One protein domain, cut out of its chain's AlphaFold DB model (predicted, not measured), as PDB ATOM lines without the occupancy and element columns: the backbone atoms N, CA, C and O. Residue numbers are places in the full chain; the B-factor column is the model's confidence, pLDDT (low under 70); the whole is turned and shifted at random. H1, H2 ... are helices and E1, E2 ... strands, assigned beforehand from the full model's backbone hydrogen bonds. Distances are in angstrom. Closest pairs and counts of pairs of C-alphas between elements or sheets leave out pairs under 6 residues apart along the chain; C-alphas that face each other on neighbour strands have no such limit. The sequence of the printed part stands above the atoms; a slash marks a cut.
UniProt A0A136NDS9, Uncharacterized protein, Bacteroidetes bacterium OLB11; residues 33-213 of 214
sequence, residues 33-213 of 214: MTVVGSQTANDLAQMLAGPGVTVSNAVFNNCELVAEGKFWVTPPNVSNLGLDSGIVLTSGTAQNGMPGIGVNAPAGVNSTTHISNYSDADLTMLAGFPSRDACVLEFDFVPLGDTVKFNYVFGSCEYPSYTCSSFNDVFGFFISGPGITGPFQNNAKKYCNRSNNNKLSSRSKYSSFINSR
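AT A GLANCE: This is residues 33 to 213 of the 214 residues of an uncharacterized protein of Bacteroidetes bacterium OLB11 (UniProt A0A136NDS9). With little regular structure, a twisted four-stranded sheet, E2-E5-E7-E6, and a smaller three-stranded one, E1-E3-E4, hold H1 between them; the short H2 is on the larger sheet's opposite face, over its edge strand E6. The order E1-H1-E2-E3-E4-H2-E5-E6-E7 holds 62 of 181 printed residues, mixed in class; sheets E2-E5-E7-E6 and E1-E3-E4 are antiparallel. The whole is compact, radius of gyration of the C-alphas 16.2 A, spans 47 by 39 by 30 A.

HOW THE PARTS SIT: N 59 of E2, residues 53 to 61, is 2.8 A from O 138 of its neighbour E5, residues 135 to 143. H1, residues 41 to 49, is on this sheet, height 7.3 A; H2, residues 121 to 127, is on the opposite face, height 8.4 A. Both helices have every O i to N i+4 pair within hydrogen-bond range.

IN THESE COORDINATES: E1, residues 33 to 36, begins at C-alpha 33 (6.785, -16.433, -34.060); E7, residues 207 to 212, ends at C-alpha 212 (10.045, -15.707, -12.432). E3 is residues 68 to 74, E4 85 to 89, E6 170 to 175.

THE WHOLE: The printed part has no cut; residues 90 to 120, 144 to 169 and 176 to 206 are long links. pLDDT is under 70 in 53 residues.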
ATOM      1  N   MET A  33       5.805 -17.092 -34.908       83.88
ATOM      2  CA  MET A  33       6.785 -16.433 -34.060       83.88
ATOM      3  C   MET A  33       8.086 -17.224 -34.144       83.88
ATOM      4  O   MET A  33       8.140 -18.404 -33.787       83.88
ATOM      5  N   THR A  34       9.141 -16.550 -34.571       86.94
ATOM      6  CA  THR A  34      10.502 -17.054 -34.455       86.94
ATOM      7  C   THR A  34      11.133 -16.415 -33.237       86.94
ATOM      8  O   THR A  34      11.058 -15.201 -33.070       86.94
ATOM      9  N   VAL A  35      11.760 -17.234 -32.400       87.00
ATOM     10  CA  VAL A  35      12.626 -16.776 -31.314       87.00
ATOM     11  C   VAL A  35      14.037 -17.251 -31.627       87.00
ATOM     12  O   VAL A  35      14.190 -18.319 -32.215       87.00
ATOM     13  N   VAL A  36      15.038 -16.440 -31.292       87.75
ATOM     14  CA  VAL A  36      16.464 -16.780 -31.329       87.75
ATOM     15  C   VAL A  36      17.074 -16.483 -29.964       87.75
ATOM     16  O   VAL A  36      17.157 -15.320 -29.564       87.75
ATOM     17  N   GLY A  37      17.461 -17.542 -29.250       88.19
ATOM     18  CA  GLY A  37      18.138 -17.473 -27.953       88.19
ATOM     19  C   GLY A  37      19.635 -17.165 -28.052       88.19
ATOM     20  O   GLY A  37      20.128 -16.743 -29.106       88.19
ATOM     21  N   SER A  38      20.355 -17.376 -26.947       87.81
ATOM     22  CA  SER A  38      21.812 -17.194 -26.840       87.81
ATOM     23  C   SER A  38      22.272 -15.803 -27.278       87.81
ATOM     24  O   SER A  38      23.150 -15.651 -28.131       87.81
ATOM     25  N   GLN A  39      21.619 -14.777 -26.739       91.25
ATOM     26  CA  GLN A  39      21.890 -13.378 -27.069       91.25
ATOM     27  C   GLN A  39      22.742 -12.745 -25.973       91.25
ATOM     28  O   GLN A  39      22.693 -13.169 -24.825       91.25
ATOM     29  N   THR A  40      23.515 -11.709 -26.298       93.38
ATOM     30  CA  THR A  40      24.235 -10.964 -25.257       93.38
ATOM     31  C   THR A  40      23.303  -9.969 -24.558       93.38
ATOM     32  O   THR A  40      22.351  -9.464 -25.162       93.38
ATOM     33  N   ALA A  41      23.595  -9.639 -23.295       93.38
ATOM     34  CA  ALA A  41      22.823  -8.647 -22.542       93.38
ATOM     35  C   ALA A  41      22.818  -7.286 -23.252       93.38
ATOM     36  O   ALA A  41      21.770  -6.657 -23.377       93.38
ATOM     37  N   ASN A  42      23.969  -6.874 -23.800       94.00
ATOM     38  CA  ASN A  42      24.090  -5.637 -24.572       94.00
ATOM     39  C   ASN A  42      23.215  -5.659 -25.829       94.00
ATOM     40  O   ASN A  42      22.550  -4.668 -26.119       94.00
ATOM     41  N   ASP A  43      23.161  -6.779 -26.552       93.62
ATOM     42  CA  ASP A  43      22.336  -6.884 -27.756       93.62
ATOM     43  C   ASP A  43      20.837  -6.790 -27.448       93.62
ATOM     44  O   ASP A  43      20.094  -6.135 -28.184       93.62
ATOM     45  N   LEU A  44      20.379  -7.452 -26.378       92.94
ATOM     46  CA  LEU A  44      18.978  -7.382 -25.960       92.94
ATOM     47  C   LEU A  44      18.623  -5.997 -25.430       92.94
ATOM     48  O   LEU A  44      17.610  -5.428 -25.838       92.94
ATOM     49  N   ALA A  45      19.474  -5.425 -24.579       92.44
ATOM     50  CA  ALA A  45      19.270  -4.093 -24.034       92.44
ATOM     51  C   ALA A  45      19.254  -3.025 -25.139       92.44
ATOM     52  O   ALA A  45      18.382  -2.160 -25.139       92.44
ATOM     53  N   GLN A  46      20.135  -3.118 -26.141       91.88
ATOM     54  CA  GLN A  46      20.140  -2.188 -27.272       91.88
ATOM     55  C   GLN A  46      18.905  -2.345 -28.171       91.88
ATOM     56  O   GLN A  46      18.352  -1.340 -28.624       91.88
ATOM     57  N   MET A  47      18.451  -3.580 -28.423       91.38
ATOM     58  CA  MET A  47      17.230  -3.836 -29.200       91.38
ATOM     59  C   MET A  47      15.991  -3.268 -28.506       91.38
ATOM     60  O   MET A  47      15.121  -2.688 -29.151       91.38
ATOM     61  N   LEU A  48      15.930  -3.426 -27.190       89.00
ATOM     62  CA  LEU A  48      14.856  -2.932 -26.349       89.00
ATOM     63  C   LEU A  48      14.858  -1.400 -26.223       89.00
ATOM     64  O   LEU A  48      13.798  -0.781 -26.266       89.00
ATOM     65  N   ALA A  49      16.034  -0.794 -26.060       88.31
ATOM     66  CA  ALA A  49      16.186   0.652 -25.928       88.31
ATOM     67  C   ALA A  49      15.865   1.390 -27.236       88.31
ATOM     68  O   ALA A  49      15.296   2.482 -27.218       88.31
ATOM     69  N   GLY A  50      16.195   0.773 -28.374       86.88
ATOM     70  CA  GLY A  50      15.914   1.315 -29.695       86.88
ATOM     71  C   GLY A  50      16.851   2.459 -30.110       86.88
ATOM     72  O   GLY A  50      17.840   2.768 -29.438       86.88
ATOM     73  N   PRO A  51      16.584   3.078 -31.271       86.50
ATOM     74  CA  PRO A  51      17.414   4.153 -31.795       86.50
ATOM     75  C   PRO A  51      17.324   5.410 -30.920       86.50
ATOM     76  O   PRO A  51      16.259   5.776 -30.431       86.50
ATOM     77  N   GLY A  52      18.449   6.114 -30.769       85.25
ATOM     78  CA  GLY A  52      18.513   7.352 -29.983       85.25
ATOM     79  C   GLY A  52      18.590   7.142 -28.469       85.25
ATOM     80  O   GLY A  52      18.388   8.091 -27.709       85.25
ATOM     81  N   VAL A  53      18.901   5.921 -28.030       87.94
ATOM     82  CA  VAL A  53      19.211   5.595 -26.639       87.94
ATOM     83  C   VAL A  53      20.558   4.881 -26.594       87.94
ATOM     84  O   VAL A  53      20.764   3.875 -27.274       87.94
ATOM     85  N   THR A  54      21.485   5.418 -25.805       89.62
ATOM     86  CA  THR A  54      22.775   4.772 -25.543       89.62
ATOM     87  C   THR A  54      22.616   3.829 -24.367       89.62
ATOM     88  O   THR A  54      22.151   4.260 -23.315       89.62
ATOM     89  N   VAL A  55      23.014   2.572 -24.543       90.88
ATOM     90  CA  VAL A  55      23.003   1.542 -23.501       90.88
ATOM     91  C   VAL A  55      24.429   1.259 -23.032       90.88
ATOM     92  O   VAL A  55      25.364   1.266 -23.833       90.88
ATOM     93  N   SER A  56      24.603   1.001 -21.738       91.62
ATOM     94  CA  SER A  56      25.872   0.562 -21.152       91.62
ATOM     95  C   SER A  56      25.643  -0.380 -19.972       91.62
ATOM     96  O   SER A  56      24.547  -0.431 -19.423       91.62
ATOM     97  N   ASN A  57      26.691  -1.101 -19.563       92.75
ATOM     98  CA  ASN A  57      26.679  -1.991 -18.395       92.75
ATOM     99  C   ASN A  57      25.546  -3.028 -18.428       92.75
ATOM    100  O   ASN A  57      25.015  -3.385 -17.380       92.75
ATOM    101  N   ALA A  58      25.162  -3.493 -19.622       92.81
ATOM    102  CA  ALA A  58      24.122  -4.498 -19.717       92.81
ATOM    103  C   ALA A  58      24.645  -5.843 -19.213       92.81
ATOM    104  O   ALA A  58      25.661  -6.350 -19.703       92.81
ATOM    105  N   VAL A  59      23.931  -6.420 -18.256       92.06
ATOM    106  CA  VAL A  59      24.241  -7.702 -17.633       92.06
ATOM    107  C   VAL A  59      22.971  -8.526 -17.504       92.06
ATOM    108  O   VAL A  59      21.869  -7.995 -17.355       92.06
ATOM    109  N   PHE A  60      23.136  -9.840 -17.576       90.19
ATOM    110  CA  PHE A  60      22.106 -10.761 -17.136       90.19
ATOM    111  C   PHE A  60      22.389 -11.166 -15.698       90.19
ATOM    112  O   PHE A  60      23.546 -11.292 -15.300       90.19
ATOM    113  N   ASN A  61      21.322 -11.414 -14.948       87.56
ATOM    114  CA  ASN A  61      21.397 -12.259 -13.775       87.56
ATOM    115  C   ASN A  61      20.453 -13.438 -14.006       87.56
ATOM    116  O   ASN A  61      19.233 -13.264 -14.024       87.56
ATOM    117  N   ASN A  62      21.035 -14.627 -14.187       86.00
ATOM    118  CA  ASN A  62      20.315 -15.896 -14.264       86.00
ATOM    119  C   ASN A  62      19.330 -15.970 -15.449       86.00
ATOM    120  O   ASN A  62      18.175 -16.363 -15.311       86.00
ATOM    121  N   CYS A  63      19.798 -15.564 -16.625       82.00
ATOM    122  CA  CYS A  63      19.068 -15.738 -17.884       82.00
ATOM    123  C   CYS A  63      19.841 -16.580 -18.893       82.00
ATOM    124  O   CYS A  63      19.241 -17.181 -19.774       82.00
ATOM    125  N   GLU A  64      21.166 -16.560 -18.804       78.00
ATOM    126  CA  GLU A  64      22.077 -16.733 -19.923       78.00
ATOM    127  C   GLU A  64      21.891 -18.060 -20.662       78.00
ATOM    128  O   GLU A  64      21.852 -19.133 -20.058       78.00
ATOM    129  N   LEU A  65      21.888 -17.978 -21.996       78.38
ATOM    130  CA  LEU A  65      21.852 -19.081 -22.959       78.38
ATOM    131  C   LEU A  65      20.526 -19.845 -23.050       78.38
ATOM    132  O   LEU A  65      20.406 -20.721 -23.912       78.38
ATOM    133  N   VAL A  66      19.550 -19.572 -22.187       81.94
ATOM    134  CA  VAL A  66      18.349 -20.410 -22.067       81.94
ATOM    135  C   VAL A  66      17.084 -19.583 -21.905       81.94
ATOM    136  O   VAL A  66      16.087 -19.892 -22.562       81.94
ATOM    137  N   ALA A  67      17.096 -18.573 -21.041       85.56
ATOM    138  CA  ALA A  67      15.909 -17.849 -20.587       85.56
ATOM    139  C   ALA A  67      15.688 -16.518 -21.329       85.56
ATOM    140  O   ALA A  67      14.693 -15.826 -21.103       85.56
ATOM    141  N   GLU A  68      16.578 -16.185 -22.260       89.50
ATOM    142  CA  GLU A  68      16.582 -14.963 -23.049       89.50
ATOM    143  C   GLU A  68      16.504 -15.228 -24.558       89.50
ATOM    144  O   GLU A  68      16.967 -16.245 -25.076       89.50
ATOM    145  N   GLY A  69      15.964 -14.267 -25.304       89.69
ATOM    146  CA  GLY A  69      16.031 -14.296 -26.759       89.69
ATOM    147  C   GLY A  69      15.502 -13.036 -27.426       89.69
ATOM    148  O   GLY A  69      14.927 -12.156 -26.786       89.69
ATOM    149  N   LYS A  70      15.672 -12.966 -28.745       91.12
ATOM    150  CA  LYS A  70      14.980 -12.007 -29.619       91.12
ATOM    151  C   LYS A  70      13.860 -12.728 -30.339       91.12
ATOM    152  O   LYS A  70      14.036 -13.885 -30.711       91.12
ATOM    153  N   PHE A  71      12.744 -12.055 -30.581       90.00
ATOM    154  CA  PHE A  71      11.647 -12.620 -31.356       90.00
ATOM    155  C   PHE A  71      11.204 -11.702 -32.489       90.00
ATOM    156  O   PHE A  71      11.376 -10.481 -32.426       90.00
ATOM    157  N   TRP A  72      10.601 -12.308 -33.507       90.81
ATOM    158  CA  TRP A  72       9.858 -11.621 -34.557       90.81
ATOM    159  C   TRP A  72       8.731 -12.498 -35.101       90.81
ATOM    160  O   TRP A  72       8.786 -13.728 -35.038       90.81
ATOM    161  N   VAL A  73       7.704 -11.850 -35.636       88.19
ATOM    162  CA  VAL A  73       6.526 -12.483 -36.228       88.19
ATOM    163  C   VAL A  73       6.600 -12.349 -37.744       88.19
ATOM    164  O   VAL A  73       6.781 -11.253 -38.274       88.19
ATOM    165  N   THR A  74       6.421 -13.470 -38.442       86.50
ATOM    166  CA  THR A  74       6.363 -13.501 -39.906       86.50
ATOM    167  C   THR A  74       5.071 -14.182 -40.365       86.50
ATOM    168  O   THR A  74       4.840 -15.333 -39.982       86.50
ATOM    169  N   PRO A  75       4.248 -13.536 -41.218       87.50
ATOM    170  CA  PRO A  75       4.311 -12.118 -41.623       87.50
ATOM    171  C   PRO A  75       3.986 -11.154 -40.454       87.50
ATOM    172  O   PRO A  75       3.406 -11.601 -39.476       87.50
ATOM    173  N   PRO A  76       4.338  -9.856 -40.506       85.19
ATOM    174  CA  PRO A  76       4.035  -8.911 -39.419       85.19
ATOM    175  C   PRO A  76       2.523  -8.641 -39.283       85.19
ATOM    176  O   PRO A  76       1.770  -8.815 -40.241       85.19
ATOM    177  N   ASN A  77       2.081  -8.154 -38.120       84.00
ATOM    178  CA  ASN A  77       0.699  -7.796 -37.763       84.00
ATOM    179  C   ASN A  77      -0.318  -8.951 -37.770       84.00
ATOM    180  O   ASN A  77      -1.518  -8.728 -37.930       84.00
ATOM    181  N   VAL A  78       0.141 -10.189 -37.591       83.50
ATOM    182  CA  VAL A  78      -0.737 -11.377 -37.544       83.50
ATOM    183  C   VAL A  78      -0.791 -12.053 -36.177       83.50
ATOM    184  O   VAL A  78      -1.638 -12.920 -35.966       83.50
ATOM    185  N   SER A  79       0.105 -11.699 -35.247       80.25
ATOM    186  CA  SER A  79       0.071 -12.271 -33.899       80.25
ATOM    187  C   SER A  79      -0.960 -11.553 -33.030       80.25
ATOM    188  O   SER A  79      -1.150 -10.339 -33.113       80.25
ATOM    189  N   ASN A  80      -1.591 -12.301 -32.128       79.06
ATOM    190  CA  ASN A  80      -2.463 -11.749 -31.092       79.06
ATOM    191  C   ASN A  80      -1.689 -11.070 -29.944       79.06
ATOM    192  O   ASN A  80      -2.316 -10.561 -29.017       79.06
ATOM    193  N   LEU A  81      -0.351 -11.050 -29.988       77.75
ATOM    194  CA  LEU A  81       0.480 -10.391 -28.977       77.75
ATOM    195  C   LEU A  81       0.467  -8.868 -29.122       77.75
ATOM    196  O   LEU A  81       0.815  -8.165 -28.182       77.75
ATOM    197  N   GLY A  82       0.113  -8.344 -30.301       83.94
ATOM    198  CA  GLY A  82       0.219  -6.909 -30.584       83.94
ATOM    199  C   GLY A  82       1.666  -6.400 -30.632       83.94
ATOM    200  O   GLY A  82       1.890  -5.191 -30.605       83.94
ATOM    201  N   LEU A  83       2.641  -7.315 -30.698       85.25
ATOM    202  CA  LEU A  83       4.065  -7.051 -30.880       85.25
ATOM    203  C   LEU A  83       4.580  -7.905 -32.041       85.25
ATOM    204  O   LEU A  83       4.426  -9.128 -32.033       85.25
ATOM    205  N   ASP A  84       5.222  -7.260 -33.012       89.62
ATOM    206  CA  ASP A  84       5.798  -7.940 -34.179       89.62
ATOM    207  C   ASP A  84       7.258  -8.343 -33.974       89.62
ATOM    208  O   ASP A  84       7.755  -9.221 -34.672       89.62
ATOM    209  N   SER A  85       7.952  -7.717 -33.026       90.62
ATOM    210  CA  SER A  85       9.331  -8.046 -32.675       90.62
ATOM    211  C   SER A  85       9.701  -7.486 -31.311       90.62
ATOM    212  O   SER A  85       9.118  -6.493 -30.871       90.62
ATOM    213  N   GLY A  86      10.715  -8.065 -30.682       91.06
ATOM    214  CA  GLY A  86      11.230  -7.580 -29.410       91.06
ATOM    215  C   GLY A  86      12.203  -8.560 -28.781       91.06
ATOM    216  O   GLY A  86      12.748  -9.441 -29.446       91.06
ATOM    217  N   ILE A  87      12.391  -8.405 -27.477       91.50
ATOM    218  CA  ILE A  87      13.112  -9.369 -26.653       91.50
ATOM    219  C   ILE A  87      12.114 -10.229 -25.881       91.50
ATOM    220  O   ILE A  87      10.993  -9.798 -25.605       91.50
ATOM    221  N   VAL A  88      12.529 -11.429 -25.509       87.88
ATOM    222  CA  VAL A  88      11.791 -12.310 -24.613       87.88
ATOM    223  C   VAL A  88      12.688 -12.684 -23.445       87.88
ATOM    224  O   VAL A  88      13.840 -13.059 -23.649       87.88
ATOM    225  N   LEU A  89      12.143 -12.567 -22.237       87.44
ATOM    226  CA  LEU A  89      12.729 -13.083 -21.009       87.44
ATOM    227  C   LEU A  89      11.696 -13.984 -20.345       87.44
ATOM    228  O   LEU A  89      10.512 -13.637 -20.241       87.44
ATOM    229  N   THR A  90      12.126 -15.155 -19.916       82.00
ATOM    230  CA  THR A  90      11.251 -16.166 -19.335       82.00
ATOM    231  C   THR A  90      11.918 -16.794 -18.131       82.00
ATOM    232  O   THR A  90      13.135 -16.799 -18.015       82.00
ATOM    233  N   SER A  91      11.103 -17.321 -17.229       77.50
ATOM    234  CA  SER A  91      11.598 -18.144 -16.136       77.50
ATOM    235  C   SER A  91      12.015 -19.546 -16.621       77.50
ATOM    236  O   SER A  91      12.744 -20.252 -15.938       77.50
ATOM    237  N   GLY A  92      11.555 -19.928 -17.820       78.19
ATOM    238  CA  GLY A  92      11.836 -21.184 -18.507       78.19
ATOM    239  C   GLY A  92      12.809 -21.028 -19.681       78.19
ATOM    240  O   GLY A  92      13.716 -20.212 -19.682       78.19
ATOM    241  N   THR A  93      12.609 -21.815 -20.728       81.81
ATOM    242  CA  THR A  93      13.330 -21.724 -22.006       81.81
ATOM    243  C   THR A  93      12.694 -20.674 -22.922       81.81
ATOM    244  O   THR A  93      11.495 -20.741 -23.213       81.81
ATOM    245  N   ALA A  94      13.468 -19.715 -23.423       82.88
ATOM    246  CA  ALA A  94      13.015 -18.781 -24.452       82.88
ATOM    247  C   ALA A  94      12.810 -19.523 -25.779       82.88
ATOM    248  O   ALA A  94      11.765 -19.401 -26.415       82.88
ATOM    249  N   GLN A  95      13.769 -20.364 -26.158       79.06
ATOM    250  CA  GLN A  95      13.702 -21.181 -27.362       79.06
ATOM    251  C   GLN A  95      14.608 -22.406 -27.229       79.06
ATOM    252  O   GLN A  95      15.774 -22.291 -26.870       79.06
ATOM    253  N   ASN A  96      14.108 -23.570 -27.620       61.78
ATOM    254  CA  ASN A  96      14.916 -24.707 -28.026       61.78
ATOM    255  C   ASN A  96      14.324 -25.293 -29.315       61.78
ATOM    256  O   ASN A  96      13.124 -25.161 -29.559       61.78
ATOM    257  N   GLY A  97      15.193 -25.850 -30.164       60.19
ATOM    258  CA  GLY A  97      14.951 -26.218 -31.562       60.19
ATOM    259  C   GLY A  97      13.755 -27.140 -31.828       60.19
ATOM    260  O   GLY A  97      12.901 -27.398 -30.982       60.19
ATOM    261  N   MET A  98      13.662 -27.645 -33.061       50.03
ATOM    262  CA  MET A  98      12.606 -28.597 -33.425       50.03
ATOM    263  C   MET A  98      12.597 -29.778 -32.426       50.03
ATOM    264  O   MET A  98      13.654 -30.380 -32.233       50.03
ATOM    265  N   PRO A  99      11.457 -30.108 -31.780       49.56
ATOM    266  CA  PRO A  99      10.084 -29.788 -32.172       49.56
ATOM    267  C   PRO A  99       9.361 -28.759 -31.268       49.56
ATOM    268  O   PRO A  99       8.170 -28.907 -31.018       49.56
ATOM    269  N   GLY A 100      10.033 -27.693 -30.815       56.81
ATOM    270  CA  GLY A 100       9.361 -26.548 -30.188       56.81
ATOM    271  C   GLY A 100       9.162 -26.707 -28.685       56.81
ATOM    272  O   GLY A 100       8.053 -26.932 -28.211       56.81
ATOM    273  N   ILE A 101      10.248 -26.544 -27.935       65.62
ATOM    274  CA  ILE A 101      10.209 -26.324 -26.486       65.62
ATOM    275  C   ILE A 101      10.634 -24.872 -26.272       65.62
ATOM    276  O   ILE A 101      11.701 -24.483 -26.731       65.62
ATOM    277  N   GLY A 102       9.808 -24.053 -25.626       75.12
ATOM    278  CA  GLY A 102      10.094 -22.630 -25.431       75.12
ATOM    279  C   GLY A 102       8.871 -21.743 -25.616       75.12
ATOM    280  O   GLY A 102       7.747 -22.236 -25.685       75.12
ATOM    281  N   VAL A 103       9.072 -20.429 -25.724       75.44
ATOM    282  CA  VAL A 103       7.961 -19.478 -25.916       75.44
ATOM    283  C   VAL A 103       7.322 -19.569 -27.307       75.44
ATOM    284  O   VAL A 103       6.198 -19.123 -27.500       75.44
ATOM    285  N   ASN A 104       8.017 -20.184 -28.268       74.19
ATOM    286  CA  ASN A 104       7.529 -20.481 -29.615       74.19
ATOM    287  C   ASN A 104       6.938 -21.898 -29.756       74.19
ATOM    288  O   ASN A 104       6.735 -22.366 -30.878       74.19
ATOM    289  N   ALA A 105       6.711 -22.604 -28.645       73.69
ATOM    290  CA  ALA A 105       6.088 -23.920 -28.645       73.69
ATOM    291  C   ALA A 105       4.566 -23.844 -28.895       73.69
ATOM    292  O   ALA A 105       3.947 -22.807 -28.636       73.69
ATOM    293  N   PRO A 106       3.926 -24.936 -29.358       70.31
ATOM    294  CA  PRO A 106       2.470 -25.034 -29.379       70.31
ATOM    295  C   PRO A 106       1.850 -24.773 -27.998       70.31
ATOM    296  O   PRO A 106       2.444 -25.081 -26.962       70.31
ATOM    297  N   ALA A 107       0.623 -24.245 -27.980       66.94
ATOM    298  CA  ALA A 107      -0.105 -23.995 -26.739       66.94
ATOM    299  C   ALA A 107      -0.191 -25.264 -25.867       66.94
ATOM    300  O   ALA A 107      -0.486 -26.351 -26.363       66.94
ATOM    301  N   GLY A 108       0.055 -25.112 -24.562       61.69
ATOM    302  CA  GLY A 108       0.049 -26.217 -23.595       61.69
ATOM    303  C   GLY A 108       1.392 -26.934 -23.418       61.69
ATOM    304  O   GLY A 108       1.504 -27.782 -22.535       61.69
ATOM    305  N   VAL A 109       2.422 -26.589 -24.196       66.19
ATOM    306  CA  VAL A 109       3.787 -27.072 -23.959       66.19
ATOM    307  C   VAL A 109       4.465 -26.175 -22.926       66.19
ATOM    308  O   VAL A 109       4.713 -24.994 -23.166       66.19
ATOM    309  N   ASN A 110       4.771 -26.739 -21.758       63.75
ATOM    310  CA  ASN A 110       5.483 -26.015 -20.714       63.75
ATOM    311  C   ASN A 110       6.962 -25.851 -21.069       63.75
ATOM    312  O   ASN A 110       7.651 -26.807 -21.421       63.75
ATOM    313  N   SER A 111       7.456 -24.632 -20.899       65.50
ATOM    314  CA  SER A 111       8.870 -24.313 -21.008       65.50
ATOM    315  C   SER A 111       9.513 -24.398 -19.620       65.50
ATOM    316  O   SER A 111       9.373 -23.473 -18.827       65.50
ATOM    317  N   THR A 112      10.123 -25.538 -19.269       63.75
ATOM    318  CA  THR A 112      10.597 -25.823 -17.893       63.75
ATOM    319  C   THR A 112      12.089 -26.143 -17.793       63.75
ATOM    320  O   THR A 112      12.515 -26.692 -16.782       63.75
ATOM    321  N   THR A 113      12.900 -25.899 -18.830       64.88
ATOM    322  CA  THR A 113      14.309 -26.345 -18.789       64.88
ATOM    323  C   THR A 113      15.237 -25.379 -18.064       64.88
ATOM    324  O   THR A 113      16.348 -25.770 -17.721       64.88
ATOM    325  N   HIS A 114      14.813 -24.136 -17.840       69.62
ATOM    326  CA  HIS A 114      15.546 -23.202 -16.997       69.62
ATOM    327  C   HIS A 114      15.082 -23.399 -15.555       69.62
ATOM    328  O   HIS A 114      13.999 -22.977 -15.165       69.62
ATOM    329  N   ILE A 115      15.871 -24.149 -14.791       68.50
ATOM    330  CA  ILE A 115      15.615 -24.408 -13.378       68.50
ATOM    331  C   ILE A 115      16.801 -23.841 -12.621       68.50
ATOM    332  O   ILE A 115      17.918 -24.348 -12.727       68.50
ATOM    333  N   SER A 116      16.544 -22.803 -11.841       73.69
ATOM    334  CA  SER A 116      17.513 -22.248 -10.905       73.69
ATOM    335  C   SER A 116      16.889 -22.166  -9.509       73.69
ATOM    336  O   SER A 116      15.722 -22.504  -9.332       73.69
ATOM    337  N   ASN A 117      17.666 -21.713  -8.524       77.94
ATOM    338  CA  ASN A 117      17.149 -21.240  -7.233       77.94
ATOM    339  C   ASN A 117      17.462 -19.745  -7.036       77.94
ATOM    340  O   ASN A 117      17.619 -19.281  -5.905       77.94
ATOM    341  N   TYR A 118      17.660 -19.015  -8.134       83.75
ATOM    342  CA  TYR A 118      17.976 -17.603  -8.093       83.75
ATOM    343  C   TYR A 118      16.723 -16.790  -7.761       83.75
ATOM    344  O   TYR A 118      15.693 -16.862  -8.440       83.75
ATOM    345  N   SER A 119      16.851 -15.988  -6.706       82.31
ATOM    346  CA  SER A 119      15.819 -15.077  -6.240       82.31
ATOM    347  C   SER A 119      16.306 -13.647  -6.381       82.31
ATOM    348  O   SER A 119      17.358 -13.301  -5.843       82.31
ATOM    349  N   ASP A 120      15.511 -12.808  -7.035       85.31
ATOM    350  CA  ASP A 120      15.765 -11.373  -7.080       85.31
ATOM    351  C   ASP A 120      15.110 -10.680  -5.872       85.31
ATOM    352  O   ASP A 120      13.990 -11.019  -5.468       85.31
ATOM    353  N   ALA A 121      15.812  -9.734  -5.248       85.62
ATOM    354  CA  ALA A 121      15.345  -9.087  -4.022       85.62
ATOM    355  C   ALA A 121      14.170  -8.129  -4.277       85.62
ATOM    356  O   ALA A 121      13.235  -8.076  -3.470       85.62
ATOM    357  N   ASP A 122      14.186  -7.414  -5.402       83.88
ATOM    358  CA  ASP A 122      13.121  -6.487  -5.779       83.88
ATOM    359  C   ASP A 122      11.853  -7.241  -6.181       83.88
ATOM    360  O   ASP A 122      10.746  -6.851  -5.789       83.88
ATOM    361  N   LEU A 123      11.999  -8.379  -6.864       75.50
ATOM    362  CA  LEU A 123      10.897  -9.310  -7.081       75.50
ATOM    363  C   LEU A 123      10.378  -9.918  -5.789       75.50
ATOM    364  O   LEU A 123       9.165  -9.993  -5.617       75.50
ATOM    365  N   THR A 124      11.257 -10.325  -4.876       80.75
ATOM    366  CA  THR A 124      10.849 -10.912  -3.593       80.75
ATOM    367  C   THR A 124      10.019  -9.923  -2.790       80.75
ATOM    368  O   THR A 124       8.959 -10.266  -2.265       80.75
ATOM    369  N   MET A 125      10.466  -8.667  -2.733       81.38
ATOM    370  CA  MET A 125       9.735  -7.598  -2.065       81.38
ATOM    371  C   MET A 125       8.408  -7.290  -2.767       81.38
ATOM    372  O   MET A 125       7.409  -7.024  -2.100       81.38
ATOM    373  N   LEU A 126       8.370  -7.350  -4.101       76.31
ATOM    374  CA  LEU A 126       7.145  -7.147  -4.868       76.31
ATOM    375  C   LEU A 126       6.130  -8.290  -4.687       76.31
ATOM    376  O   LEU A 126       4.929  -8.038  -4.605       76.31
ATOM    377  N   ALA A 127       6.604  -9.532  -4.669       74.38
ATOM    378  CA  ALA A 127       5.797 -10.741  -4.575       74.38
ATOM    379  C   ALA A 127       5.344 -11.035  -3.135       74.38
ATOM    380  O   ALA A 127       4.286 -11.623  -2.921       74.38
ATOM    381  N   GLY A 128       6.151 -10.635  -2.147       76.75
ATOM    382  CA  GLY A 128       6.007 -11.028  -0.744       76.75
ATOM    383  C   GLY A 128       6.568 -12.421  -0.428       76.75
ATOM    384  O   GLY A 128       6.390 -12.912   0.684       76.75
ATOM    385  N   PHE A 129       7.230 -13.072  -1.389       76.69
ATOM    386  CA  PHE A 129       7.872 -14.381  -1.252       76.69
ATOM    387  C   PHE A 129       9.050 -14.510  -2.236       76.69
ATOM    388  O   PHE A 129       9.039 -13.828  -3.260       76.69
ATOM    389  N   PRO A 130      10.059 -15.359  -1.953       75.50
ATOM    390  CA  PRO A 130      11.206 -15.542  -2.842       75.50
ATOM    391  C   PRO A 130      10.799 -16.101  -4.205       75.50
ATOM    392  O   PRO A 130       9.932 -16.975  -4.287       75.50
ATOM    393  N   SER A 131      11.460 -15.619  -5.252       74.56
ATOM    394  CA  SER A 131      11.343 -16.143  -6.611       74.56
ATOM    395  C   SER A 131      12.339 -17.299  -6.812       74.56
ATOM    396  O   SER A 131      13.320 -17.386  -6.073       74.56
ATOM    397  N   ARG A 132      12.107 -18.222  -7.755       74.25
ATOM    398  CA  ARG A 132      12.984 -19.407  -7.918       74.25
ATOM    399  C   ARG A 132      13.888 -19.364  -9.138       74.25
ATOM    400  O   ARG A 132      15.012 -19.848  -9.106       74.25
ATOM    401  N   ASP A 133      13.391 -18.826 -10.226       76.94
ATOM    402  CA  ASP A 133      13.972 -18.915 -11.564       76.94
ATOM    403  C   ASP A 133      13.927 -17.559 -12.264       76.94
ATOM    404  O   ASP A 133      13.603 -17.457 -13.446       76.94
ATOM    405  N   ALA A 134      14.237 -16.503 -11.508       80.50
ATOM    406  CA  ALA A 134      14.173 -15.153 -12.034       80.50
ATOM    407  C   ALA A 134      15.243 -14.953 -13.101       80.50
ATOM    408  O   ALA A 134      16.427 -15.127 -12.829       80.50
ATOM    409  N   CYS A 135      14.811 -14.571 -14.296       85.94
ATOM    410  CA  CYS A 135      15.694 -14.074 -15.337       85.94
ATOM    411  C   CYS A 135      15.642 -12.549 -15.330       85.94
ATOM    412  O   CYS A 135      14.585 -11.973 -15.598       85.94
ATOM    413  N   VAL A 136      16.773 -11.922 -15.002       87.69
ATOM    414  CA  VAL A 136      16.950 -10.472 -14.889       87.69
ATOM    415  C   VAL A 136      17.832  -9.957 -16.032       87.69
ATOM    416  O   VAL A 136      18.960 -10.415 -16.195       87.69
ATOM    417  N   LEU A 137      17.365  -8.958 -16.783       90.88
ATOM    418  CA  LEU A 137      18.219  -8.118 -17.636       90.88
ATOM    419  C   LEU A 137      18.330  -6.729 -17.012       90.88
ATOM    420  O   LEU A 137      17.314  -6.046 -16.900       90.88
ATOM    421  N   GLU A 138      19.545  -6.305 -16.672       90.81
ATOM    422  CA  GLU A 138      19.837  -4.982 -16.114       90.81
ATOM    423  C   GLU A 138      20.764  -4.212 -17.041       90.81
ATOM    424  O   GLU A 138      21.714  -4.773 -17.579       90.81
ATOM    425  N   PHE A 139      20.502  -2.923 -17.232       91.75
ATOM    426  CA  PHE A 139      21.376  -2.053 -18.008       91.75
ATOM    427  C   PHE A 139      21.157  -0.585 -17.656       91.75
ATOM    428  O   PHE A 139      20.067  -0.177 -17.235       91.75
ATOM    429  N   ASP A 140      22.190   0.209 -17.920       89.00
ATOM    430  CA  ASP A 140      22.119   1.659 -17.885       89.00
ATOM    431  C   ASP A 140      21.722   2.183 -19.259       89.00
ATOM    432  O   ASP A 140      22.169   1.672 -20.290       89.00
ATOM    433  N   PHE A 141      20.928   3.250 -19.288       88.06
ATOM    434  CA  PHE A 141      20.610   3.923 -20.537       88.06
ATOM    435  C   PHE A 141      20.625   5.446 -20.419       88.06
ATOM    436  O   PHE A 141      20.355   6.027 -19.368       88.06
ATOM    437  N   VAL A 142      20.934   6.106 -21.532       88.00
ATOM    438  CA  VAL A 142      20.863   7.560 -21.685       88.00
ATOM    439  C   VAL A 142      20.046   7.860 -22.942       88.00
ATOM    440  O   VAL A 142      20.540   7.643 -24.052       88.00
ATOM    441  N   PRO A 143      18.788   8.321 -22.806       85.88
ATOM    442  CA  PRO A 143      17.978   8.687 -23.956       85.88
ATOM    443  C   PRO A 143      18.375  10.077 -24.466       85.88
ATOM    444  O   PRO A 143      18.659  10.981 -23.679       85.88
ATOM    445  N   LEU A 144      18.348  10.270 -25.785       84.06
ATOM    446  CA  LEU A 144      18.506  11.598 -26.393       84.06
ATOM    447  C   LEU A 144      17.261  12.477 -26.208       84.06
ATOM    448  O   LEU A 144      17.359  13.700 -26.233       84.06
ATOM    449  N   GLY A 145      16.090  11.853 -26.060       81.44
ATOM    450  CA  GLY A 145      14.817  12.535 -25.859       81.44
ATOM    451  C   GLY A 145      14.367  12.555 -24.403       81.44
ATOM    452  O   GLY A 145      14.887  11.836 -23.550       81.44
ATOM    453  N   ASP A 146      13.327  13.341 -24.136       79.94
ATOM    454  CA  ASP A 146      12.776  13.461 -22.789       79.94
ATOM    455  C   ASP A 146      11.950  12.251 -22.370       79.94
ATOM    456  O   ASP A 146      11.867  11.957 -21.189       79.94
ATOM    457  N   THR A 147      11.373  11.509 -23.312       75.19
ATOM    458  CA  THR A 147      10.428  10.436 -22.996       75.19
ATOM    459  C   THR A 147      10.922   9.081 -23.474       75.19
ATOM    460  O   THR A 147      11.237   8.911 -24.647       75.19
ATOM    461  N   VAL A 148      10.881   8.099 -22.572       74.50
ATOM    462  CA  VAL A 148      11.088   6.678 -22.873       74.50
ATOM    463  C   VAL A 148       9.753   5.948 -22.772       74.50
ATOM    464  O   VAL A 148       8.963   6.196 -21.858       74.50
ATOM    465  N   LYS A 149       9.483   5.075 -23.743       78.19
ATOM    466  CA  LYS A 149       8.295   4.219 -23.791       78.19
ATOM    467  C   LYS A 149       8.726   2.821 -24.194       78.19
ATOM    468  O   LYS A 149       9.573   2.673 -25.066       78.19
ATOM    469  N   PHE A 150       8.089   1.823 -23.609       76.06
ATOM    470  CA  PHE A 150       8.229   0.432 -24.004       76.06
ATOM    471  C   PHE A 150       6.847  -0.214 -23.985       76.06
ATOM    472  O   PHE A 150       5.996   0.132 -23.161       76.06
ATOM    473  N   ASN A 151       6.637  -1.146 -24.904       82.25
ATOM    474  CA  ASN A 151       5.468  -2.010 -24.911       82.25
ATOM    475  C   ASN A 151       5.898  -3.374 -24.377       82.25
ATOM    476  O   ASN A 151       6.999  -3.833 -24.677       82.25
ATOM    477  N   TYR A 152       5.041  -4.016 -23.592       80.69
ATOM    478  CA  TYR A 152       5.321  -5.335 -23.043       80.69
ATOM    479  C   TYR A 152       4.059  -6.187 -23.038       80.69
ATOM    480  O   TYR A 152       2.946  -5.674 -22.919       80.69
ATOM    481  N   VAL A 153       4.258  -7.495 -23.142       80.00
ATOM    482  CA  VAL A 153       3.227  -8.508 -22.934       80.00
ATOM    483  C   VAL A 153       3.761  -9.456 -21.878       80.00
ATOM    484  O   VAL A 153       4.888  -9.931 -21.983       80.00
ATOM    485  N   PHE A 154       2.959  -9.705 -20.850       76.88
ATOM    486  CA  PHE A 154       3.275 -10.683 -19.822       76.88
ATOM    487  C   PHE A 154       2.400 -11.916 -20.024       76.88
ATOM    488  O   PHE A 154       1.175 -11.800 -20.099       76.88
ATOM    489  N   GLY A 155       3.035 -13.080 -20.138       70.38
ATOM    490  CA  GLY A 155       2.376 -14.370 -20.301       70.38
ATOM    491  C   GLY A 155       2.833 -15.340 -19.220       70.38
ATOM    492  O   GLY A 155       4.013 -15.381 -18.885       70.38
ATOM    493  N   SER A 156       1.892 -16.122 -18.702       65.44
ATOM    494  CA  SER A 156       2.126 -17.161 -17.701       65.44
ATOM    495  C   SER A 156       1.397 -18.432 -18.132       65.44
ATOM    496  O   SER A 156       0.256 -18.357 -18.593       65.44
ATOM    497  N   CYS A 157       2.032 -19.599 -17.969       56.94
ATOM    498  CA  CYS A 157       1.390 -20.901 -18.209       56.94
ATOM    499  C   CYS A 157       0.209 -21.156 -17.252       56.94
ATOM    500  O   CYS A 157      -0.610 -22.037 -17.496       56.94
ATOM    501  N   GLU A 158       0.118 -20.385 -16.170       49.34
ATOM    502  CA  GLU A 158      -0.900 -20.494 -15.124       49.34
ATOM    503  C   GLU A 158      -2.156 -19.671 -15.450       49.34
ATOM    504  O   GLU A 158      -3.215 -19.850 -14.844       49.34
ATOM    505  N   TYR A 159      -2.079 -18.800 -16.458       48.81
ATOM    506  CA  TYR A 159      -3.205 -17.993 -16.902       48.81
ATOM    507  C   TYR A 159      -4.026 -18.720 -17.988       48.81
ATOM    508  O   TYR A 159      -3.441 -19.194 -18.963       48.81
ATOM    509  N   PRO A 160      -5.374 -18.785 -17.897       47.53
ATOM    510  CA  PRO A 160      -6.255 -18.194 -16.876       47.53
ATOM    511  C   PRO A 160      -6.655 -19.157 -15.737       47.53
ATOM    512  O   PRO A 160      -7.372 -18.753 -14.828       47.53
ATOM    513  N   SER A 161      -6.254 -20.429 -15.798       42.09
ATOM    514  CA  SER A 161      -6.878 -21.527 -15.037       42.09
ATOM    515  C   SER A 161      -6.375 -21.713 -13.600       42.09
ATOM    516  O   SER A 161      -7.014 -22.416 -12.823       42.09
ATOM    517  N   TYR A 162      -5.242 -21.108 -13.240       46.94
ATOM    518  CA  TYR A 162      -4.598 -21.246 -11.928       46.94
ATOM    519  C   TYR A 162      -4.609 -19.939 -11.125       46.94
ATOM    520  O   TYR A 162      -3.859 -19.786 -10.160       46.94
ATOM    521  N   THR A 163      -5.512 -19.009 -11.462       38.12
ATOM    522  CA  THR A 163      -5.891 -17.919 -10.557       38.12
ATOM    523  C   THR A 163      -6.336 -18.545  -9.229       38.12
ATOM    524  O   THR A 163      -7.389 -19.174  -9.201       38.12
ATOM    525  N   CYS A 164      -5.526 -18.404  -8.168       37.59
ATOM    526  CA  CYS A 164      -5.656 -19.018  -6.825       37.59
ATOM    527  C   CYS A 164      -4.842 -20.300  -6.541       37.59
ATOM    528  O   CYS A 164      -5.048 -20.910  -5.491       37.59
ATOM    529  N   SER A 165      -3.891 -20.699  -7.394       44.97
ATOM    530  CA  SER A 165      -2.893 -21.714  -7.018       44.97
ATOM    531  C   SER A 165      -1.794 -21.123  -6.118       44.97
ATOM    532  O   SER A 165      -1.679 -19.906  -5.969       44.97
ATOM    533  N   SER A 166      -0.981 -21.975  -5.485       45.97
ATOM    534  CA  SER A 166       0.176 -21.508  -4.716       45.97
ATOM    535  C   SER A 166       1.254 -20.885  -5.598       45.97
ATOM    536  O   SER A 166       2.053 -20.125  -5.074       45.97
ATOM    537  N   PHE A 167       1.300 -21.179  -6.890       52.84
ATOM    538  CA  PHE A 167       2.292 -20.646  -7.813       52.84
ATOM    539  C   PHE A 167       1.757 -19.366  -8.469       52.84
ATOM    540  O   PHE A 167       0.557 -19.252  -8.731       52.84
ATOM    541  N   ASN A 168       2.621 -18.357  -8.579       60.75
ATOM    542  CA  ASN A 168       2.278 -17.064  -9.156       60.75
ATOM    543  C   ASN A 168       3.530 -16.471  -9.805       60.75
ATOM    544  O   ASN A 168       4.514 -16.211  -9.107       60.75
ATOM    545  N   ASP A 169       3.469 -16.265 -11.118       62.50
ATOM    546  CA  ASP A 169       4.535 -15.614 -11.873       62.50
ATOM    547  C   ASP A 169       4.549 -14.108 -11.596       62.50
ATOM    548  O   ASP A 169       3.519 -13.427 -11.671       62.50
ATOM    549  N   VAL A 170       5.726 -13.561 -11.297       68.75
ATOM    550  CA  VAL A 170       5.883 -12.139 -10.966       68.75
ATOM    551  C   VAL A 170       6.759 -11.439 -11.990       68.75
ATOM    552  O   VAL A 170       7.799 -11.940 -12.411       68.75
ATOM    553  N   PHE A 171       6.314 -10.237 -12.361       76.50
ATOM    554  CA  PHE A 171       6.974  -9.378 -13.326       76.50
ATOM    555  C   PHE A 171       7.115  -7.937 -12.827       76.50
ATOM    556  O   PHE A 171       6.187  -7.365 -12.232       76.50
ATOM    557  N   GLY A 172       8.270  -7.330 -13.103       74.00
ATOM    558  CA  GLY A 172       8.593  -5.972 -12.682       74.00
ATOM    559  C   GLY A 172       9.518  -5.236 -13.646       74.00
ATOM    560  O   GLY A 172      10.439  -5.824 -14.203       74.00
ATOM    561  N   PHE A 173       9.258  -3.932 -13.786       81.44
ATOM    562  CA  PHE A 173      10.206  -2.955 -14.310       81.44
ATOM    563  C   PHE A 173      10.660  -2.056 -13.181       81.44
ATOM    564  O   PHE A 173       9.822  -1.401 -12.550       81.44
ATOM    565  N   PHE A 174      11.965  -1.979 -12.966       83.06
ATOM    566  CA  PHE A 174      12.545  -1.134 -11.929       83.06
ATOM    567  C   PHE A 174      13.419  -0.070 -12.562       83.06
ATOM    568  O   PHE A 174      14.317  -0.386 -13.337       83.06
ATOM    569  N   ILE A 175      13.125   1.189 -12.239       84.00
ATOM    570  CA  ILE A 175      13.858   2.342 -12.752       84.00
ATOM    571  C   ILE A 175      14.383   3.164 -11.587       84.00
ATOM    572  O   ILE A 175      13.610   3.568 -10.718       84.00
ATOM    573  N   SER A 176      15.678   3.464 -11.595       83.31
ATOM    574  CA  SER A 176      16.320   4.413 -10.682       83.31
ATOM    575  C   SER A 176      17.079   5.491 -11.456       83.31
ATOM    576  O   SER A 176      17.308   5.388 -12.663       83.31
ATOM    577  N   GLY A 177      17.414   6.589 -10.780       84.81
ATOM    578  CA  GLY A 177      18.092   7.732 -11.384       84.81
ATOM    579  C   GLY A 177      17.871   9.027 -10.602       84.81
ATOM    580  O   GLY A 177      17.153   9.034  -9.600       84.81
ATOM    581  N   PRO A 178      18.483  10.140 -11.038       79.69
ATOM    582  CA  PRO A 178      18.305  11.438 -10.397       79.69
ATOM    583  C   PRO A 178      16.821  11.811 -10.267       79.69
ATOM    584  O   PRO A 178      16.082  11.774 -11.246       79.69
ATOM    585  N   GLY A 179      16.383  12.172  -9.060       81.69
ATOM    586  CA  GLY A 179      14.984  12.529  -8.789       81.69
ATOM    587  C   GLY A 179      14.022  11.341  -8.642       81.69
ATOM    588  O   GLY A 179      12.829  11.550  -8.429       81.69
ATOM    589  N   ILE A 180      14.517  10.101  -8.711       81.19
ATOM    590  CA  ILE A 180      13.742   8.894  -8.428       81.19
ATOM    591  C   ILE A 180      14.148   8.359  -7.053       81.19
ATOM    592  O   ILE A 180      15.321   8.137  -6.771       81.19
ATOM    593  N   THR A 181      13.156   8.158  -6.191       86.00
ATOM    594  CA  THR A 181      13.342   7.545  -4.872       86.00
ATOM    595  C   THR A 181      12.205   6.578  -4.612       86.00
ATOM    596  O   THR A 181      11.056   7.003  -4.475       86.00
ATOM    597  N   GLY A 182      12.499   5.287  -4.589       86.25
ATOM    598  CA  GLY A 182      11.541   4.242  -4.261       86.25
ATOM    599  C   GLY A 182      12.136   3.169  -3.353       86.25
ATOM    600  O   GLY A 182      13.314   3.243  -3.010       86.25
ATOM    601  N   PRO A 183      11.303   2.209  -2.918       87.00
ATOM    602  CA  PRO A 183      11.673   1.232  -1.895       87.00
ATOM    603  C   PRO A 183      12.560   0.092  -2.420       87.00
ATOM    604  O   PRO A 183      13.007  -0.726  -1.626       87.00
ATOM    605  N   PHE A 184      12.770   0.013  -3.736       86.19
ATOM    606  CA  PHE A 184      13.520  -1.047  -4.407       86.19
ATOM    607  C   PHE A 184      15.026  -0.750  -4.407       86.19
ATOM    608  O   PHE A 184      15.449   0.371  -4.092       86.19
ATOM    609  N   GLN A 185      15.842  -1.741  -4.762       83.75
ATOM    610  CA  GLN A 185      17.292  -1.600  -4.839       83.75
ATOM    611  C   GLN A 185      17.688  -0.387  -5.692       83.75
ATOM    612  O   GLN A 185      16.983   0.042  -6.606       83.75
ATOM    613  N   ASN A 186      18.813   0.240  -5.340       82.50
ATOM    614  CA  ASN A 186      19.286   1.480  -5.969       82.50
ATOM    615  C   ASN A 186      18.270   2.642  -5.920       82.50
ATOM    616  O   ASN A 186      18.303   3.536  -6.768       82.50
ATOM    617  N   ASN A 187      17.379   2.652  -4.921       81.62
ATOM    618  CA  ASN A 187      16.262   3.595  -4.791       81.62
ATOM    619  C   ASN A 187      15.307   3.571  -5.996       81.62
ATOM    620  O   ASN A 187      14.696   4.593  -6.333       81.62
ATOM    621  N   ALA A 188      15.191   2.426  -6.669       81.12
ATOM    622  CA  ALA A 188      14.342   2.293  -7.836       81.12
ATOM    623  C   ALA A 188      12.856   2.406  -7.478       81.12
ATOM    624  O   ALA A 188      12.414   2.136  -6.358       81.12
ATOM    625  N   LYS A 189      12.053   2.805  -8.465       81.69
ATOM    626  CA  LYS A 189      10.594   2.711  -8.431       81.69
ATOM    627  C   LYS A 189      10.135   1.645  -9.412       81.69
ATOM    628  O   LYS A 189      10.621   1.587 -10.542       81.69
ATOM    629  N   LYS A 190       9.133   0.866  -9.001       74.12
ATOM    630  CA  LYS A 190       8.400  -0.009  -9.913       74.12
ATOM    631  C   LYS A 190       7.615   0.835 -10.912       74.12
ATOM    632  O   LYS A 190       6.802   1.670 -10.512       74.12
ATOM    633  N   TYR A 191       7.791   0.558 -12.197       65.25
ATOM    634  CA  TYR A 191       6.975   1.124 -13.259       65.25
ATOM    635  C   TYR A 191       6.016   0.055 -13.789       65.25
ATOM    636  O   TYR A 191       6.396  -0.835 -14.536       65.25
ATOM    637  N   CYS A 192       4.751   0.111 -13.384       52.59
ATOM    638  CA  CYS A 192       3.695  -0.694 -13.991       52.59
ATOM    639  C   CYS A 192       2.530   0.241 -14.266       52.59
ATOM    640  O   CYS A 192       1.867   0.694 -13.333       52.59
ATOM    641  N   ASN A 193       2.329   0.588 -15.535       36.88
ATOM    642  CA  ASN A 193       1.195   1.405 -15.911       36.88
ATOM    643  C   ASN A 193       0.081   0.510 -16.459       36.88
ATOM    644  O   ASN A 193       0.189  -0.008 -17.565       36.88
ATOM    645  N   ARG A 194      -1.000   0.345 -15.690       37.69
ATOM    646  CA  ARG A 194      -2.222  -0.332 -16.154       37.69
ATOM    647  C   ARG A 194      -3.109   0.584 -17.019       37.69
ATOM    648  O   ARG A 194      -4.129   0.126 -17.514       37.69
ATOM    649  N   SER A 195      -2.761   1.860 -17.221       30.38
ATOM    650  CA  SER A 195      -3.576   2.793 -18.009       30.38
ATOM    651  C   SER A 195      -2.741   3.853 -18.724       30.38
ATOM    652  O   SER A 195      -2.050   4.641 -18.092       30.38
ATOM    653  N   ASN A 196      -2.871   3.918 -20.048       35.16
ATOM    654  CA  ASN A 196      -2.378   4.990 -20.918       35.16
ATOM    655  C   ASN A 196      -2.282   6.357 -20.213       35.16
ATOM    656  O   ASN A 196      -3.259   6.804 -19.613       35.16
ATOM    657  N   ASN A 197      -1.126   7.011 -20.378       33.91
ATOM    658  CA  ASN A 197      -0.763   8.377 -19.960       33.91
ATOM    659  C   ASN A 197       0.117   8.452 -18.708       33.91
ATOM    660  O   ASN A 197      -0.358   8.719 -17.614       33.91
ATOM    661  N   ASN A 198       1.433   8.334 -18.902       36.44
ATOM    662  CA  ASN A 198       2.367   9.217 -18.208       36.44
ATOM    663  C   ASN A 198       3.637   9.408 -19.042       36.44
ATOM    664  O   ASN A 198       4.265   8.457 -19.503       36.44
ATOM    665  N   LYS A 199       3.947  10.679 -19.295       29.12
ATOM    666  CA  LYS A 199       5.110  11.166 -20.032       29.12
ATOM    667  C   LYS A 199       6.222  11.365 -19.005       29.12
ATOM    668  O   LYS A 199       6.050  12.167 -18.093       29.12
ATOM    669  N   LEU A 200       7.323  10.629 -19.119       42.19
ATOM    670  CA  LEU A 200       8.526  10.901 -18.327       42.19
ATOM    671  C   LEU A 200       9.470  11.824 -19.102       42.19
ATOM    672  O   LEU A 200       9.340  11.936 -20.322       42.19
ATOM    673  N   SER A 201      10.311  12.525 -18.336       28.62
ATOM    674  CA  SER A 201      11.313  13.522 -18.727       28.62
ATOM    675  C   SER A 201      12.716  12.942 -18.509       28.62
ATOM    676  O   SER A 201      12.928  12.209 -17.543       28.62
ATOM    677  N   SER A 202      13.655  13.301 -19.391       31.64
ATOM    678  CA  SER A 202      15.009  12.752 -19.551       31.64
ATOM    679  C   SER A 202      15.791  12.698 -18.235       31.64
ATOM    680  O   SER A 202      16.010  13.742 -17.618       31.64
ATOM    681  N   ARG A 203      16.210  11.480 -17.844       31.22
ATOM    682  CA  ARG A 203      17.311  11.078 -16.926       31.22
ATOM    683  C   ARG A 203      16.879   9.903 -16.044       31.22
ATOM    684  O   ARG A 203      16.651  10.042 -14.847       31.22
ATOM    685  N   SER A 204      16.795   8.717 -16.629       33.16
ATOM    686  CA  SER A 204      16.584   7.468 -15.894       33.16
ATOM    687  C   SER A 204      17.751   6.541 -16.199       33.16
ATOM    688  O   SER A 204      18.141   6.443 -17.353       33.16
ATOM    689  N   LYS A 205      18.363   5.972 -15.158       39.28
ATOM    690  CA  LYS A 205      19.660   5.294 -15.220       39.28
ATOM    691  C   LYS A 205      19.595   3.774 -15.125       39.28
ATOM    692  O   LYS A 205      20.630   3.183 -15.334       39.28
ATOM    693  N   TYR A 206      18.455   3.144 -14.870       32.94
ATOM    694  CA  TYR A 206      18.388   1.682 -14.759       32.94
ATOM    695  C   TYR A 206      17.065   1.167 -15.319       32.94
ATOM    696  O   TYR A 206      16.040   1.826 -15.142       32.94
ATOM    697  N   SER A 207      17.074   0.016 -15.990       36.94
ATOM    698  CA  SER A 207      15.862  -0.762 -16.255       36.94
ATOM    699  C   SER A 207      16.152  -2.240 -16.028       36.94
ATOM    700  O   SER A 207      16.922  -2.826 -16.780       36.94
ATOM    701  N   SER A 208      15.529  -2.827 -15.008       36.44
ATOM    702  CA  SER A 208      15.571  -4.273 -14.760       36.44
ATOM    703  C   SER A 208      14.296  -4.939 -15.284       36.44
ATOM    704  O   SER A 208      13.198  -4.457 -14.992       36.44
ATOM    705  N   PHE A 209      14.438  -5.981 -16.109       48.56
ATOM    706  CA  PHE A 209      13.339  -6.786 -16.655       48.56
ATOM    707  C   PHE A 209      13.382  -8.152 -16.001       48.56
ATOM    708  O   PHE A 209      14.372  -8.856 -16.185       48.56
ATOM    709  N   ILE A 210      12.328  -8.527 -15.274       49.81
ATOM    710  CA  ILE A 210      12.368  -9.763 -14.492       49.81
ATOM    711  C   ILE A 210      11.113 -10.595 -14.674       49.81
ATOM    712  O   ILE A 210      10.013 -10.081 -14.483       49.81
ATOM    713  N   ASN A 211      11.282 -11.872 -15.014       41.09
ATOM    714  CA  ASN A 211      10.219 -12.875 -15.056       41.09
ATOM    715  C   ASN A 211      10.633 -14.093 -14.216       41.09
ATOM    716  O   ASN A 211      11.736 -14.603 -14.410       41.09
ATOM    717  N   SER A 212       9.779 -14.544 -13.291       37.50
ATOM    718  CA  SER A 212      10.045 -15.707 -12.432       37.50
ATOM    719  C   SER A 212       8.775 -16.414 -11.959       37.50
ATOM    720  O   SER A 212       7.794 -15.739 -11.644       37.50
ATOM    721  N   ARG A 213       8.864 -17.742 -11.813       50.34
ATOM    722  CA  ARG A 213       7.958 -18.648 -11.095       50.34
ATOM    723  C   ARG A 213       8.286 -18.741  -9.601       50.34
ATOM    724  O   ARG A 213       9.424 -18.541  -9.156       50.34
TER     725      ARG A 213